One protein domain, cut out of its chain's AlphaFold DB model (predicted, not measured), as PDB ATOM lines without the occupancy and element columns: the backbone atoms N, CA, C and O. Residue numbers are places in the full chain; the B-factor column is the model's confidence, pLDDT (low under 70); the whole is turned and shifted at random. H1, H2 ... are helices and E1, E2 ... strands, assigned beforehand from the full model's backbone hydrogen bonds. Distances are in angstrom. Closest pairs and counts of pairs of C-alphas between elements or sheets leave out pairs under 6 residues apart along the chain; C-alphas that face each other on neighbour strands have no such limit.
ATOM      1  N   TYR A   7     162.611 208.824 142.630       88.94
ATOM      2  CA  TYR A   7     163.982 208.733 142.148       88.94
ATOM      3  C   TYR A   7     164.546 210.108 141.794       88.94
ATOM      4  O   TYR A   7     163.936 210.882 141.052       88.94
ATOM      5  N   VAL A   8     165.765 210.377 142.255       90.06
ATOM      6  CA  VAL A   8     166.562 211.555 141.900       90.06
ATOM      7  C   VAL A   8     167.807 211.086 141.150       90.06
ATOM      8  O   VAL A   8     168.767 210.602 141.742       90.06
ATOM      9  N   TYR A   9     167.800 211.233 139.829       90.31
ATOM     10  CA  TYR A   9     168.919 210.890 138.956       90.31
ATOM     11  C   TYR A   9     169.846 212.084 138.786       90.31
ATOM     12  O   TYR A   9     169.456 213.120 138.246       90.31
ATOM     13  N   ILE A  10     171.101 211.920 139.183       89.31
ATOM     14  CA  ILE A  10     172.111 212.969 139.142       89.31
ATOM     15  C   ILE A  10     173.213 212.536 138.197       89.31
ATOM     16  O   ILE A  10     173.920 211.556 138.422       89.31
ATOM     17  N   THR A  11     173.359 213.294 137.118       86.88
ATOM     18  CA  THR A  11     174.379 213.062 136.108       86.88
ATOM     19  C   THR A  11     175.463 214.121 136.208       86.88
ATOM     20  O   THR A  11     175.236 215.291 135.886       86.88
ATOM     21  N   PHE A  12     176.661 213.703 136.604       80.56
ATOM     22  CA  PHE A  12     177.840 214.557 136.595       80.56
ATOM     23  C   PHE A  12     178.578 214.398 135.267       80.56
ATOM     24  O   PHE A  12     178.937 213.293 134.857       80.56
ATOM     25  N   THR A  13     178.818 215.515 134.584       75.88
ATOM     26  CA  THR A  13     179.631 215.567 133.362       75.88
ATOM     27  C   THR A  13     180.833 216.490 133.564       75.88
ATOM     28  O   THR A  13     180.962 217.154 134.595       75.88
ATOM     29  N   ALA A  14     181.711 216.572 132.560       69.94
ATOM     30  CA  ALA A  14     182.834 217.512 132.553       69.94
ATOM     31  C   ALA A  14     182.433 218.977 132.732       69.94
ATOM     32  O   ALA A  14     183.123 219.742 133.408       69.94
ATOM     33  N   ASP A  15     181.320 219.367 132.119       70.19
ATOM     34  CA  ASP A  15     180.978 220.773 131.930       70.19
ATOM     35  C   ASP A  15     179.718 221.196 132.681       70.19
ATOM     36  O   ASP A  15     179.499 222.392 132.874       70.19
ATOM     37  N   ASN A  16     178.891 220.234 133.081       75.62
ATOM     38  CA  ASN A  16     177.542 220.477 133.563       75.62
ATOM     39  C   ASN A  16     177.107 219.375 134.535       75.62
ATOM     40  O   ASN A  16     177.646 218.262 134.529       75.62
ATOM     41  N   ILE A  17     176.106 219.683 135.341       80.94
ATOM     42  CA  ILE A  17     175.456 218.724 136.228       80.94
ATOM     43  C   ILE A  17     173.982 218.744 135.880       80.94
ATOM     44  O   ILE A  17     173.402 219.820 135.733       80.94
ATOM     45  N   PHE A  18     173.398 217.566 135.722       85.50
ATOM     46  CA  PHE A  18     171.984 217.402 135.421       85.50
ATOM     47  C   PHE A  18     171.327 216.655 136.567       85.50
ATOM     48  O   PHE A  18     171.852 215.637 137.010       85.50
ATOM     49  N   VAL A  19     170.183 217.147 137.027       87.75
ATOM     50  CA  VAL A  19     169.359 216.461 138.018       87.75
ATOM     51  C   VAL A  19     167.983 216.253 137.419       87.75
ATOM     52  O   VAL A  19     167.309 217.224 137.079       87.75
ATOM     53  N   ASN A  20     167.588 214.996 137.272       87.88
ATOM     54  CA  ASN A  20     166.279 214.593 136.787       87.88
ATOM     55  C   ASN A  20     165.559 213.854 137.905       87.88
ATOM     56  O   ASN A  20     166.107 212.919 138.478       87.88
ATOM     57  N   CYS A  21     164.337 214.257 138.202       87.06
ATOM     58  CA  CYS A  21     163.527 213.591 139.206       87.06
ATOM     59  C   CYS A  21     162.324 212.922 138.564       87.06
ATOM     60  O   CYS A  21     161.698 213.516 137.683       87.06
ATOM     61  N   TYR A  22     162.010 211.721 139.034       83.31
ATOM     62  CA  TYR A  22     160.909 210.906 138.543       83.31
ATOM     63  C   TYR A  22     160.208 210.247 139.723       83.31
ATOM     64  O   TYR A  22     160.860 209.765 140.648       83.31
ATOM     65  N   ARG A  23     158.883 210.179 139.665       78.25
ATOM     66  CA  ARG A  23     158.113 209.244 140.479       78.25
ATOM     67  C   ARG A  23     157.893 207.985 139.652       78.25
ATOM     68  O   ARG A  23     157.605 208.092 138.459       78.25
ATOM     69  N   GLU A  24     158.052 206.822 140.269       69.50
ATOM     70  CA  GLU A  24     157.673 205.559 139.645       69.50
ATOM     71  C   GLU A  24     156.190 205.624 139.263       69.50
ATOM     72  O   GLU A  24     155.339 206.022 140.068       69.50
ATOM     73  N   VAL A  25     155.902 205.331 137.999       61.06
ATOM     74  CA  VAL A  25     154.538 205.297 137.475       61.06
ATOM     75  C   VAL A  25     154.115 203.844 137.380       61.06
ATOM     76  O   VAL A  25     154.929 202.988 137.044       61.06
ATOM     77  N   GLU A  26     152.847 203.580 137.679       57.50
ATOM     78  CA  GLU A  26     152.245 202.271 137.437       57.50
ATOM     79  C   GLU A  26     152.405 201.901 135.953       57.50
ATOM     80  O   GLU A  26     152.272 202.759 135.066       57.50
ATOM     81  N   GLU A  27     152.729 200.630 135.692       48.97
ATOM     82  CA  GLU A  27     152.923 200.097 134.343       48.97
ATOM     83  C   GLU A  27     151.750 200.498 133.431       48.97
ATOM     84  O   GLU A  27     150.592 200.199 133.711       48.97
ATOM     85  N   GLY A  28     152.049 201.199 132.330       53.03
ATOM     86  CA  GLY A  28     151.057 201.573 131.311       53.03
ATOM     87  C   GLY A  28     150.865 203.074 131.074       53.03
ATOM     88  O   GLY A  28     150.207 203.452 130.104       53.03
ATOM     89  N   THR A  29     151.477 203.949 131.874       51.38
ATOM     90  CA  THR A  29     151.467 205.404 131.623       51.38
ATOM     91  C   THR A  29     152.757 205.862 130.936       51.38
ATOM     92  O   THR A  29     153.862 205.555 131.371       51.38
ATOM     93  N   LYS A  30     152.619 206.574 129.807       49.19
ATOM     94  CA  LYS A  30     153.746 206.979 128.942       49.19
ATOM     95  C   LYS A  30     154.585 208.128 129.505       49.19
ATOM     96  O   LYS A  30     155.722 208.291 129.068       49.19
ATOM     97  N   ASP A  31     154.055 208.877 130.469       50.22
ATOM     98  CA  ASP A  31     154.706 210.067 131.005       50.22
ATOM     99  C   ASP A  31     154.926 209.954 132.521       50.22
ATOM    100  O   ASP A  31     153.980 209.672 133.264       50.22
ATOM    101  N   PRO A  32     156.152 210.204 133.018       56.00
ATOM    102  CA  PRO A  32     156.418 210.240 134.447       56.00
ATOM    103  C   PRO A  32     155.635 211.372 135.119       56.00
ATOM    104  O   PRO A  32     155.853 212.555 134.842       56.00
ATOM    105  N   VAL A  33     154.741 211.020 136.044       55.78
ATOM    106  CA  VAL A  33     154.012 211.997 136.861       55.78
ATOM    107  C   VAL A  33     155.002 212.682 137.808       55.78
ATOM    108  O   VAL A  33     155.616 212.039 138.656       55.78
ATOM    109  N   GLY A  34     155.161 214.002 137.674       59.34
ATOM    110  CA  GLY A  34     156.075 214.784 138.513       59.34
ATOM    111  C   GLY A  34     157.523 214.756 138.026       59.34
ATOM    112  O   GLY A  34     158.425 214.421 138.784       59.34
ATOM    113  N   PHE A  35     157.760 215.127 136.769       72.00
ATOM    114  CA  PHE A  35     159.104 215.290 136.216       72.00
ATOM    115  C   PHE A  35     159.674 216.686 136.513       72.00
ATOM    116  O   PHE A  35     159.063 217.703 136.183       72.00
ATOM    117  N   LYS A  36     160.882 216.749 137.087       79.25
ATOM    118  CA  LYS A  36     161.660 217.994 137.194       79.25
ATOM    119  C   LYS A  36     163.080 217.766 136.716       79.25
ATOM    120  O   LYS A  36     163.794 216.925 137.256       79.25
ATOM    121  N   GLN A  37     163.497 218.572 135.743       83.12
ATOM    122  CA  GLN A  37     164.867 218.606 135.255       83.12
ATOM    123  C   GLN A  37     165.522 219.941 135.600       83.12
ATOM    124  O   GLN A  37     165.064 221.009 135.189       83.12
ATOM    125  N   LEU A  38     166.643 219.872 136.306       84.00
ATOM    126  CA  LEU A  38     167.541 220.994 136.540       84.00
ATOM    127  C   LEU A  38     168.888 220.718 135.881       84.00
ATOM    128  O   LEU A  38     169.341 219.581 135.785       84.00
ATOM    129  N   SER A  39     169.544 221.783 135.432       84.06
ATOM    130  CA  SER A  39     170.948 221.703 135.046       84.06
ATOM    131  C   SER A  39     171.699 222.918 135.556       84.06
ATOM    132  O   SER A  39     171.154 224.029 135.520       84.06
ATOM    133  N   SER A  40     172.947 222.735 135.987       78.81
ATOM    134  CA  SER A  40     173.770 223.855 136.460       78.81
ATOM    135  C   SER A  40     173.951 224.906 135.362       78.81
ATOM    136  O   SER A  40     173.940 226.103 135.633       78.81
ATOM    137  N   GLY A  41     173.991 224.466 134.100       70.88
ATOM    138  CA  GLY A  41     174.050 225.326 132.923       70.88
ATOM    139  C   GLY A  41     172.857 226.263 132.709       70.88
ATOM    140  O   GLY A  41     173.057 227.316 132.099       70.88
ATOM    141  N   LYS A  42     171.661 225.895 133.190       70.31
ATOM    142  CA  LYS A  42     170.453 226.745 133.184       70.31
ATOM    143  C   LYS A  42     170.337 227.602 134.450       70.31
ATOM    144  O   LYS A  42     169.683 228.634 134.414       70.31
ATOM    145  N   LEU A  43     170.939 227.166 135.560       68.31
ATOM    146  CA  LEU A  43     170.828 227.820 136.868       68.31
ATOM    147  C   LEU A  43     171.836 228.947 137.087       68.31
ATOM    148  O   LEU A  43     171.509 229.920 137.757       68.31
ATOM    149  N   LEU A  44     173.045 228.811 136.546       65.69
ATOM    150  CA  LEU A  44     174.129 229.773 136.723       65.69
ATOM    151  C   LEU A  44     174.745 230.102 135.364       65.69
ATOM    152  O   LEU A  44     174.939 229.219 134.530       65.69
ATOM    153  N   THR A  45     175.059 231.371 135.111       57.91
ATOM    154  CA  THR A  45     175.727 231.813 133.878       57.91
ATOM    155  C   THR A  45     177.251 231.823 134.063       57.91
ATOM    156  O   THR A  45     177.766 232.065 135.147       57.91
ATOM    157  N   GLY A  46     178.017 231.539 133.002       60.09
ATOM    158  CA  GLY A  46     179.488 231.628 133.041       60.09
ATOM    159  C   GLY A  46     180.225 230.440 133.689       60.09
ATOM    160  O   GLY A  46     179.801 229.289 133.581       60.09
ATOM    161  N   ARG A  47     181.399 230.701 134.294       54.56
ATOM    162  CA  ARG A  47     182.325 229.674 134.834       54.56
ATOM    163  C   ARG A  47     181.847 229.015 136.140       54.56
ATOM    164  O   ARG A  47     182.369 227.962 136.500       54.56
ATOM    165  N   THR A  48     180.844 229.585 136.804       56.53
ATOM    166  CA  THR A  48     180.229 229.085 138.052       56.53
ATOM    167  C   THR A  48     179.382 227.826 137.853       56.53
ATOM    168  O   THR A  48     179.119 227.101 138.802       56.53
ATOM    169  N   LYS A  49     179.052 227.457 136.606       55.78
ATOM    170  CA  LYS A  49     178.357 226.199 136.250       55.78
ATOM    171  C   LYS A  49     179.041 224.921 136.764       55.78
ATOM    172  O   LYS A  49     178.436 223.850 136.737       55.78
ATOM    173  N   ARG A  50     180.317 225.019 137.158       59.31
ATOM    174  CA  ARG A  50     181.191 223.895 137.520       59.31
ATOM    175  C   ARG A  50     181.552 223.838 139.005       59.31
ATOM    176  O   ARG A  50     182.223 222.874 139.390       59.31
ATOM    177  N   THR A  51     181.183 224.849 139.793       65.75
ATOM    178  CA  THR A  51     181.609 224.989 141.192       65.75
ATOM    179  C   THR A  51     180.744 224.151 142.126       65.75
ATOM    180  O   THR A  51     179.634 223.745 141.779       65.75
ATOM    181  N   TRP A  52     181.277 223.874 143.313       72.25
ATOM    182  CA  TRP A  52     180.570 223.213 144.411       72.25
ATOM    183  C   TRP A  52     179.254 223.935 144.761       72.25
ATOM    184  O   TRP A  52     178.246 223.285 145.001       72.25
ATOM    185  N   GLU A  53     179.218 225.263 144.643       76.94
ATOM    186  CA  GLU A  53     178.029 226.102 144.871       76.94
ATOM    187  C   GLU A  53     176.872 225.751 143.928       76.94
ATOM    188  O   GLU A  53     175.703 225.791 144.301       76.94
ATOM    189  N   SER A  54     177.179 225.379 142.681       78.94
ATOM    190  CA  SER A  54     176.135 224.974 141.738       78.94
ATOM    191  C   SER A  54     175.416 223.707 142.202       78.94
ATOM    192  O   SER A  54     174.210 223.580 142.000       78.94
ATOM    193  N   VAL A  55     176.150 222.799 142.854       83.19
ATOM    194  CA  VAL A  55     175.648 221.531 143.389       83.19
ATOM    195  C   VAL A  55     174.707 221.775 144.556       83.19
ATOM    196  O   VAL A  55     173.602 221.240 144.553       83.19
ATOM    197  N   THR A  56     175.125 222.601 145.513       86.94
ATOM    198  CA  THR A  56     174.334 222.898 146.712       86.94
ATOM    199  C   THR A  56     173.025 223.590 146.339       86.94
ATOM    200  O   THR A  56     171.957 223.123 146.719       86.94
ATOM    201  N   VAL A  57     173.071 224.594 145.454       86.56
ATOM    202  CA  VAL A  57     171.861 225.278 144.959       86.56
ATOM    203  C   VAL A  57     170.909 224.318 144.234       86.56
ATOM    204  O   VAL A  57     169.686 224.448 144.341       86.56
ATOM    205  N   MET A  58     171.431 223.356 143.466       87.44
ATOM    206  CA  MET A  58     170.584 222.331 142.848       87.44
ATOM    207  C   MET A  58     169.963 221.410 143.894       87.44
ATOM    208  O   MET A  58     168.768 221.141 143.792       87.44
ATOM    209  N   ALA A  59     170.737 220.959 144.883       89.62
ATOM    210  CA  ALA A  59     170.245 220.116 145.967       89.62
ATOM    211  C   ALA A  59     169.084 220.796 146.704       89.62
ATOM    212  O   ALA A  59     168.009 220.207 146.797       89.62
ATOM    213  N   ASP A  60     169.232 222.070 147.079       89.94
ATOM    214  CA  ASP A  60     168.186 222.849 147.750       89.94
ATOM    215  C   ASP A  60     166.910 222.950 146.902       89.94
ATOM    216  O   ASP A  60     165.791 222.741 147.381       89.94
ATOM    217  N   LYS A  61     167.053 223.244 145.601       89.62
ATOM    218  CA  LYS A  61     165.912 223.372 144.676       89.62
ATOM    219  C   LYS A  61     165.190 222.056 144.411       89.62
ATOM    220  O   LYS A  61     163.996 222.085 144.082       89.62
ATOM    221  N   ILE A  62     165.895 220.930 144.471       89.75
ATOM    222  CA  ILE A  62     165.273 219.611 144.361       89.75
ATOM    223  C   ILE A  62     164.623 219.244 145.687       89.75
ATOM    224  O   ILE A  62     163.447 218.908 145.670       89.75
ATOM    225  N   ALA A  63     165.308 219.404 146.819       89.06
ATOM    226  CA  ALA A  63     164.769 219.080 148.135       89.06
ATOM    227  C   ALA A  63     163.474 219.850 148.438       89.06
ATOM    228  O   ALA A  63     162.475 219.253 148.832       89.06
ATOM    229  N   ASN A  64     163.438 221.156 148.157       89.62
ATOM    230  CA  ASN A  64     162.223 221.963 148.311       89.62
ATOM    231  C   ASN A  64     161.062 221.465 147.443       89.62
ATOM    232  O   ASN A  64     159.906 221.495 147.855       89.62
ATOM    233  N   TRP A  65     161.361 220.989 146.237       86.81
ATOM    234  CA  TRP A  65     160.330 220.469 145.352       86.81
ATOM    235  C   TRP A  65     159.881 219.057 145.749       86.81
ATOM    236  O   TRP A  65     158.686 218.789 145.735       86.81
ATOM    237  N   VAL A  66     160.787 218.199 146.222       86.19
ATOM    238  CA  VAL A  66     160.450 216.895 146.822       86.19
ATOM    239  C   VAL A  66     159.517 217.081 148.026       86.19
ATOM    240  O   VAL A  66     158.479 216.424 148.104       86.19
ATOM    241  N   LYS A  67     159.799 218.061 148.894       85.62
ATOM    242  CA  LYS A  67     158.904 218.444 150.000       85.62
ATOM    243  C   LYS A  67     157.531 218.912 149.530       85.62
ATOM    244  O   LYS A  67     156.532 218.521 150.120       85.62
ATOM    245  N   SER A  68     157.465 219.712 148.461       85.56
ATOM    246  CA  SER A  68     156.182 220.168 147.900       85.56
ATOM    247  C   SER A  68     155.312 219.024 147.366       85.56
ATOM    248  O   SER A  68     154.104 219.174 147.235       85.56
ATOM    249  N   LEU A  69     155.921 217.869 147.082       82.88
ATOM    250  CA  LEU A  69     155.240 216.647 146.659       82.88
ATOM    251  C   LEU A  69     154.911 215.706 147.831       82.88
ATOM    252  O   LEU A  69     154.503 214.565 147.583       82.88
ATOM    253  N   HIS A  70     155.119 216.163 149.073       82.25
ATOM    254  CA  HIS A  70     154.939 215.402 150.311       82.25
ATOM    255  C   HIS A  70     155.674 214.053 150.291       82.25
ATOM    256  O   HIS A  70     155.144 213.033 150.720       82.25
ATOM    257  N   GLN A  71     156.882 214.032 149.721       80.88
ATOM    258  CA  GLN A  71     157.742 212.852 149.708       80.88
ATOM    259  C   GLN A  71     158.750 212.936 150.853       80.88
ATOM    260  O   GLN A  71     159.508 213.902 150.944       80.88
ATOM    261  N   GLU A  72     158.763 211.919 151.710       75.19
ATOM    262  CA  GLU A  72     159.636 211.867 152.891       75.19
ATOM    263  C   GLU A  72     160.954 211.140 152.619       75.19
ATOM    264  O   GLU A  72     161.970 211.456 153.241       75.19
ATOM    265  N   ALA A  73     160.951 210.200 151.666       85.62
ATOM    266  CA  ALA A  73     162.101 209.387 151.303       85.62
ATOM    267  C   ALA A  73     162.319 209.345 149.783       85.62
ATOM    268  O   ALA A  73     161.366 209.256 149.010       85.62
ATOM    269  N   VAL A  74     163.584 209.388 149.359       90.19
ATOM    270  CA  VAL A  74     163.981 209.306 147.947       90.19
ATOM    271  C   VAL A  74     165.134 208.328 147.736       90.19
ATOM    272  O   VAL A  74     166.023 208.197 148.578       90.19
ATOM    273  N   ILE A  75     165.155 207.704 146.561       91.06
ATOM    274  CA  ILE A  75     166.308 206.972 146.038       91.06
ATOM    275  C   ILE A  75     167.122 207.932 145.176       91.06
ATOM    276  O   ILE A  75     166.595 208.546 144.247       91.06
ATOM    277  N   ILE A  76     168.417 208.053 145.451       91.50
ATOM    278  CA  ILE A  76     169.322 208.852 144.623       91.50
ATOM    279  C   ILE A  76     170.160 207.922 143.755       91.50
ATOM    280  O   ILE A  76     170.819 207.005 144.245       91.50
ATOM    281  N   VAL A  77     170.162 208.200 142.454       90.75
ATOM    282  CA  VAL A  77     170.932 207.460 141.459       90.75
ATOM    283  C   VAL A  77     171.982 208.384 140.858       90.75
ATOM    284  O   VAL A  77     171.661 209.360 140.180       90.75
ATOM    285  N   PHE A  78     173.251 208.073 141.081       89.00
ATOM    286  CA  PHE A  78     174.378 208.797 140.515       89.00
ATOM    287  C   PHE A  78     174.832 208.175 139.204       89.00
ATOM    288  O   PHE A  78     174.849 206.955 139.029       89.00
ATOM    289  N   LYS A  79     175.233 209.038 138.273       86.06
ATOM    290  CA  LYS A  79     175.860 208.644 137.018       86.06
ATOM    291  C   LYS A  79     176.967 209.617 136.652       86.06
ATOM    292  O   LYS A  79     176.716 210.781 136.338       86.06
ATOM    293  N   ASN A  80     178.195 209.123 136.606       79.25
ATOM    294  CA  ASN A  80     179.351 209.914 136.207       79.25
ATOM    295  C   ASN A  80     179.706 209.645 134.742       79.25
ATOM    296  O   ASN A  80     180.217 208.583 134.384       79.25
ATOM    297  N   PHE A  81     179.483 210.634 133.873       70.00
ATOM    298  CA  PHE A  81     180.032 210.633 132.517       70.00
ATOM    299  C   PHE A  81     181.442 211.219 132.561       70.00
ATOM    300  O   PHE A  81     181.619 212.438 132.530       70.00
ATOM    301  N   GLY A  82     182.461 210.363 132.629       54.81
ATOM    302  CA  GLY A  82     183.838 210.861 132.617       54.81
ATOM    303  C   GLY A  82     184.935 209.874 132.988       54.81
ATOM    304  O   GLY A  82     186.070 210.113 132.584       54.81
ATOM    305  N   LEU A  83     184.627 208.754 133.654       50.66
ATOM    306  CA  LEU A  83     185.638 207.728 133.969       50.66
ATOM    307  C   LEU A  83     186.373 207.253 132.701       50.66
ATOM    308  O   LEU A  83     187.599 207.145 132.679       50.66
ATOM    309  N   SER A  84     185.643 207.110 131.593       45.19
ATOM    310  CA  SER A  84     186.190 206.706 130.290       45.19
ATOM    311  C   SER A  84     186.876 207.840 129.510       45.19
ATOM    312  O   SER A  84     187.611 207.575 128.563       45.19
ATOM    313  N   PHE A  85     186.664 209.110 129.875       45.28
ATOM    314  CA  PHE A  85     187.167 210.277 129.143       45.28
ATOM    315  C   PHE A  85     187.821 211.265 130.111       45.28
ATOM    316  O   PHE A  85     187.266 212.321 130.406       45.28
ATOM    317  N   LYS A  86     189.036 210.945 130.580       48.25
ATOM    318  CA  LYS A  86     189.879 211.871 131.353       48.25
ATOM    319  C   LYS A  86     190.154 213.148 130.540       48.25
ATOM    320  O   LYS A  86     191.140 213.239 129.807       48.25
ATOM    321  N   ARG A  87     189.290 214.161 130.650       46.94
ATOM    322  CA  ARG A  87     189.606 215.532 130.229       46.94
ATOM    323  C   ARG A  87     190.556 216.139 131.261       46.94
ATOM    324  O   ARG A  87     190.420 215.908 132.460       46.94
ATOM    325  N   LYS A  88     191.535 216.926 130.803       41.00
ATOM    326  CA  LYS A  88     192.465 217.646 131.691       41.00
ATOM    327  C   LYS A  88     191.677 218.472 132.717       41.00
ATOM    328  O   LYS A  88     190.981 219.402 132.321       41.00
ATOM    329  N   GLY A  89     191.832 218.146 134.001       50.22
ATOM    330  CA  GLY A  89     191.236 218.882 135.122       50.22
ATOM    331  C   GLY A  89     190.053 218.202 135.822       50.22
ATOM    332  O   GLY A  89     189.574 218.754 136.803       50.22
ATOM    333  N   GLN A  90     189.597 217.026 135.371       54.09
ATOM    334  CA  GLN A  90     188.670 216.188 136.142       54.09
ATOM    335  C   GLN A  90     189.399 214.983 136.728       54.09
ATOM    336  O   GLN A  90     189.893 214.128 135.994       54.09
ATOM    337  N   THR A  91     189.463 214.935 138.054       58.47
ATOM    338  CA  THR A  91     189.871 213.767 138.834       58.47
ATOM    339  C   THR A  91     188.623 213.088 139.397       58.47
ATOM    340  O   THR A  91     187.614 213.756 139.618       58.47
ATOM    341  N   GLU A  92     188.692 211.779 139.639       63.25
ATOM    342  CA  GLU A  92     187.644 211.026 140.354       63.25
ATOM    343  C   GLU A  92     187.311 211.698 141.695       63.25
ATOM    344  O   GLU A  92     186.150 212.009 141.946       63.25
ATOM    345  N   ALA A  93     188.339 212.119 142.440       63.12
ATOM    346  CA  ALA A  93     188.198 212.887 143.679       63.12
ATOM    347  C   ALA A  93     187.363 214.179 143.529       63.12
ATOM    348  O   ALA A  93     186.620 214.564 144.428       63.12
ATOM    349  N   GLY A  94     187.449 214.868 142.385       69.12
ATOM    350  CA  GLY A  94     186.663 216.081 142.133       69.12
ATOM    351  C   GLY A  94     185.188 215.811 141.816       69.12
ATOM    352  O   GLY A  94     184.367 216.724 141.907       69.12
ATOM    353  N   ILE A  95     184.849 214.586 141.411       73.06
ATOM    354  CA  ILE A  95     183.469 214.142 141.185       73.06
ATOM    355  C   ILE A  95     182.869 213.639 142.498       73.06
ATOM    356  O   ILE A  95     181.756 214.035 142.834       73.06
ATOM    357  N   GLU A  96     183.624 212.850 143.263       76.44
ATOM    358  CA  GLU A  96     183.234 212.396 144.605       76.44
ATOM    359  C   GLU A  96     182.912 213.580 145.518       76.44
ATOM    360  O   GLU A  96     181.810 213.650 146.052       76.44
ATOM    361  N   ALA A  97     183.773 214.602 145.557       79.19
ATOM    362  CA  ALA A  97     183.513 215.811 146.340       79.19
ATOM    363  C   ALA A  97     182.198 216.519 145.953       79.19
ATOM    364  O   ALA A  97     181.512 217.085 146.802       79.19
ATOM    365  N   LYS A  98     181.813 216.491 144.669       80.75
ATOM    366  CA  LYS A  98     180.532 217.057 144.213       80.75
ATOM    367  C   LYS A  98     179.354 216.180 144.611       80.75
ATOM    368  O   LYS A  98     178.307 216.708 144.963       80.75
ATOM    369  N   ARG A  99     179.505 214.860 144.536       84.69
ATOM    370  CA  ARG A  99     178.490 213.912 144.998       84.69
ATOM    371  C   ARG A  99     178.216 214.119 146.484       84.69
ATOM    372  O   ARG A  99     177.065 214.293 146.869       84.69
ATOM    373  N   ASP A 100     179.272 214.169 147.282       87.25
ATOM    374  CA  ASP A 100     179.170 214.274 148.732       87.25
ATOM    375  C   ASP A 100     178.586 215.635 149.140       87.25
ATOM    376  O   ASP A 100     177.665 215.684 149.950       87.25
ATOM    377  N   ALA A 101     178.987 216.726 148.471       87.06
ATOM    378  CA  ALA A 101     178.375 218.042 148.667       87.06
ATOM    379  C   ALA A 101     176.877 218.072 148.309       87.06
ATOM    380  O   ALA A 101     176.098 218.758 148.973       87.06
ATOM    381  N   PHE A 102     176.452 217.338 147.270       88.69
ATOM    382  CA  PHE A 102     175.029 217.206 146.948       88.69
ATOM    383  C   PHE A 102     174.284 216.506 148.082       88.69
ATOM    384  O   PHE A 102     173.259 217.009 148.529       88.69
ATOM    385  N   ILE A 103     174.793 215.358 148.539       90.38
ATOM    386  CA  ILE A 103     174.177 214.558 149.605       90.38
ATOM    387  C   ILE A 103     174.075 215.383 150.889       90.38
ATOM    388  O   ILE A 103     173.015 215.434 151.509       90.38
ATOM    389  N   GLU A 104     175.148 216.074 151.267       90.62
ATOM    390  CA  GLU A 104     175.177 216.917 152.458       90.62
ATOM    391  C   GLU A 104     174.133 218.041 152.382       90.62
ATOM    392  O   GLU A 104     173.335 218.211 153.301       90.62
ATOM    393  N   ALA A 105     174.083 218.788 151.276       89.19
ATOM    394  CA  ALA A 105     173.087 219.845 151.102       89.19
ATOM    395  C   ALA A 105     171.653 219.286 151.073       89.19
ATOM    396  O   ALA A 105     170.745 219.854 151.674       89.19
ATOM    397  N   PHE A 106     171.450 218.136 150.431       89.38
ATOM    398  CA  PHE A 106     170.139 217.508 150.313       89.38
ATOM    399  C   PHE A 106     169.608 216.996 151.661       89.38
ATOM    400  O   PHE A 106     168.443 217.209 151.995       89.38
ATOM    401  N   THR A 107     170.467 216.367 152.465       88.94
ATOM    402  CA  THR A 107     170.113 215.842 153.797       88.94
ATOM    403  C   THR A 107     169.866 216.948 154.821       88.94
ATOM    404  O   THR A 107     168.949 216.819 155.629       88.94
ATOM    405  N   LYS A 108     170.581 218.085 154.740       91.06
ATOM    406  CA  LYS A 108     170.301 219.289 155.557       91.06
ATOM    407  C   LYS A 108     168.877 219.812 155.391       91.06
ATOM    408  O   LYS A 108     168.357 220.496 156.267       91.06
ATOM    409  N   MET A 109     168.228 219.471 154.282       88.12
ATOM    410  CA  MET A 109     166.843 219.822 154.025       88.12
ATOM    411  C   MET A 109     165.854 218.822 154.635       88.12
ATOM    412  O   MET A 109     164.683 218.915 154.308       88.12
ATOM    413  N   ASN A 110     166.231 217.900 155.526       86.88
ATOM    414  CA  ASN A 110     165.320 216.913 156.139       86.88
ATOM    415  C   ASN A 110     164.550 216.056 155.114       86.88
ATOM    416  O   ASN A 110     163.392 215.710 155.336       86.88
ATOM    417  N   VAL A 111     165.163 215.751 153.969       85.31
ATOM    418  CA  VAL A 111     164.646 214.734 153.044       85.31
ATOM    419  C   VAL A 111     165.440 213.457 153.280       85.31
ATOM    420  O   VAL A 111     166.670 213.474 153.214       85.31
ATOM    421  N   THR A 112     164.749 212.353 153.556       89.81
ATOM    422  CA  THR A 112     165.406 211.074 153.831       89.81
ATOM    423  C   THR A 112     165.910 210.465 152.532       89.81
ATOM    424  O   THR A 112     165.197 210.399 151.531       89.81
ATOM    425  N   ILE A 113     167.150 209.990 152.537       91.19
ATOM    426  CA  ILE A 113     167.700 209.206 151.434       91.19
ATOM    427  C   ILE A 113     167.552 207.737 151.819       91.19
ATOM    428  O   ILE A 113     168.222 207.278 152.741       91.19
ATOM    429  N   SER A 114     166.672 207.004 151.138       91.56
ATOM    430  CA  SER A 114     166.463 205.578 151.412       91.56
ATOM    431  C   SER A 114     167.565 204.718 150.804       91.56
ATOM    432  O   SER A 114     167.966 203.707 151.375       91.56
ATOM    433  N   THR A 115     168.051 205.086 149.619       91.94
ATOM    434  CA  THR A 115     169.055 204.305 148.891       91.94
ATOM    435  C   THR A 115     169.912 205.208 148.015       91.94
ATOM    436  O   THR A 115     169.419 206.152 147.395       91.94
ATOM    437  N   LEU A 116     171.206 204.888 147.954       91.44
ATOM    438  CA  LEU A 116     172.177 205.487 147.045       91.44
ATOM    439  C   LEU A 116     172.644 204.428 146.044       91.44
ATOM    440  O   LEU A 116     173.130 203.375 146.446       91.44
ATOM    441  N   ILE A 117     172.517 204.716 144.751       90.44
ATOM    442  CA  ILE A 117     172.922 203.813 143.668       90.44
ATOM    443  C   ILE A 117     173.931 204.538 142.781       90.44
ATOM    444  O   ILE A 117     173.659 205.645 142.325       90.44
ATOM    445  N   ASP A 118     175.080 203.924 142.497       86.19
ATOM    446  CA  ASP A 118     176.014 204.415 141.478       86.19
ATOM    447  C   ASP A 118     175.890 203.566 140.204       86.19
ATOM    448  O   ASP A 118     176.129 202.363 140.208       86.19
ATOM    449  N   THR A 119     175.492 204.208 139.106       87.12
ATOM    450  CA  THR A 119     175.304 203.599 137.775       87.12
ATOM    451  C   THR A 119     176.356 204.076 136.773       87.12
ATOM    452  O   THR A 119     176.169 204.001 135.552       87.12
TER     453      THR A 119
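AT A GLANCE: This is residues 7 to 119 of the 149 residues of an uncharacterized protein of Paracercomonas marina (UniProt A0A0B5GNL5). Two long helices, H3 and H4, pack over one face of a twisted five-stranded sheet, with no long helix on the other face. Short H1 and H2 lie near the end of E3, and the two long links lie at opposite ends of the longest axis. The 113 printed residues run E1 E2 E3 H1 H2 H3 E4 H4 E5; the mixed sheet has the order E3 E2 E1 E4 E5. The class is mixed, helices and strands; the whole is compact, radius of gyration of the C-alphas 14.2 A, spans 43 by 29 by 26 A.

IN THESE COORDINATES: E1, residues 7 to 12, begins at C-alpha (163.982, 208.733, 142.148). E2 is 17 to 23, 20.2 A; E3 36 to 39; H1 40 to 43; H2 46 to 50; H3 52 to 68, 24.8 A; E4 73 to 80, 22.9 A; H4 92 to 108, 24.5 A. E5, 112 to 118, ends at C-alpha (176.014, 204.415, 141.478).

HOW THE PARTS SIT: E1 E2 E3 form a meander, each strand the antiparallel neighbour of the one before; N 9 and O 20 are 2.7 A apart, N 38 and O 19 2.8 A. E1 and E4 are parallel, N 10 and O 77 2.8 A apart. E4, H4, E5 form a strand-helix-strand unit, parallel neighbours joined through a helix, with a right-handed crossover; N 78 and O 117 are 2.8 A apart. H3 and H4 lie on the same face of the sheet E3 E2 E1 E4 E5, which gives two layers, one of helices and one of strands; H3 and H4 touch, their closest C-alphas being those of Ala 59 and Phe 106, 5.1 A apart. H1 only grazes the sheet. O i to N i+4 pairs within hydrogen-bond range: H3 and H4 12 of 13 each, H2 0 of 1, with 0 of 2 O i to N i+3; H1 is too short.

THE WHOLE: The C-alphas of Gly 28 and Lys 88, the farthest apart, are 44.4 A apart. The printed part has no cut. Links E2 to E3 and E4 to H4 are long. pLDDT is under 70 at residues 14, 24 to 34, 43 to 51 and 82 to 94.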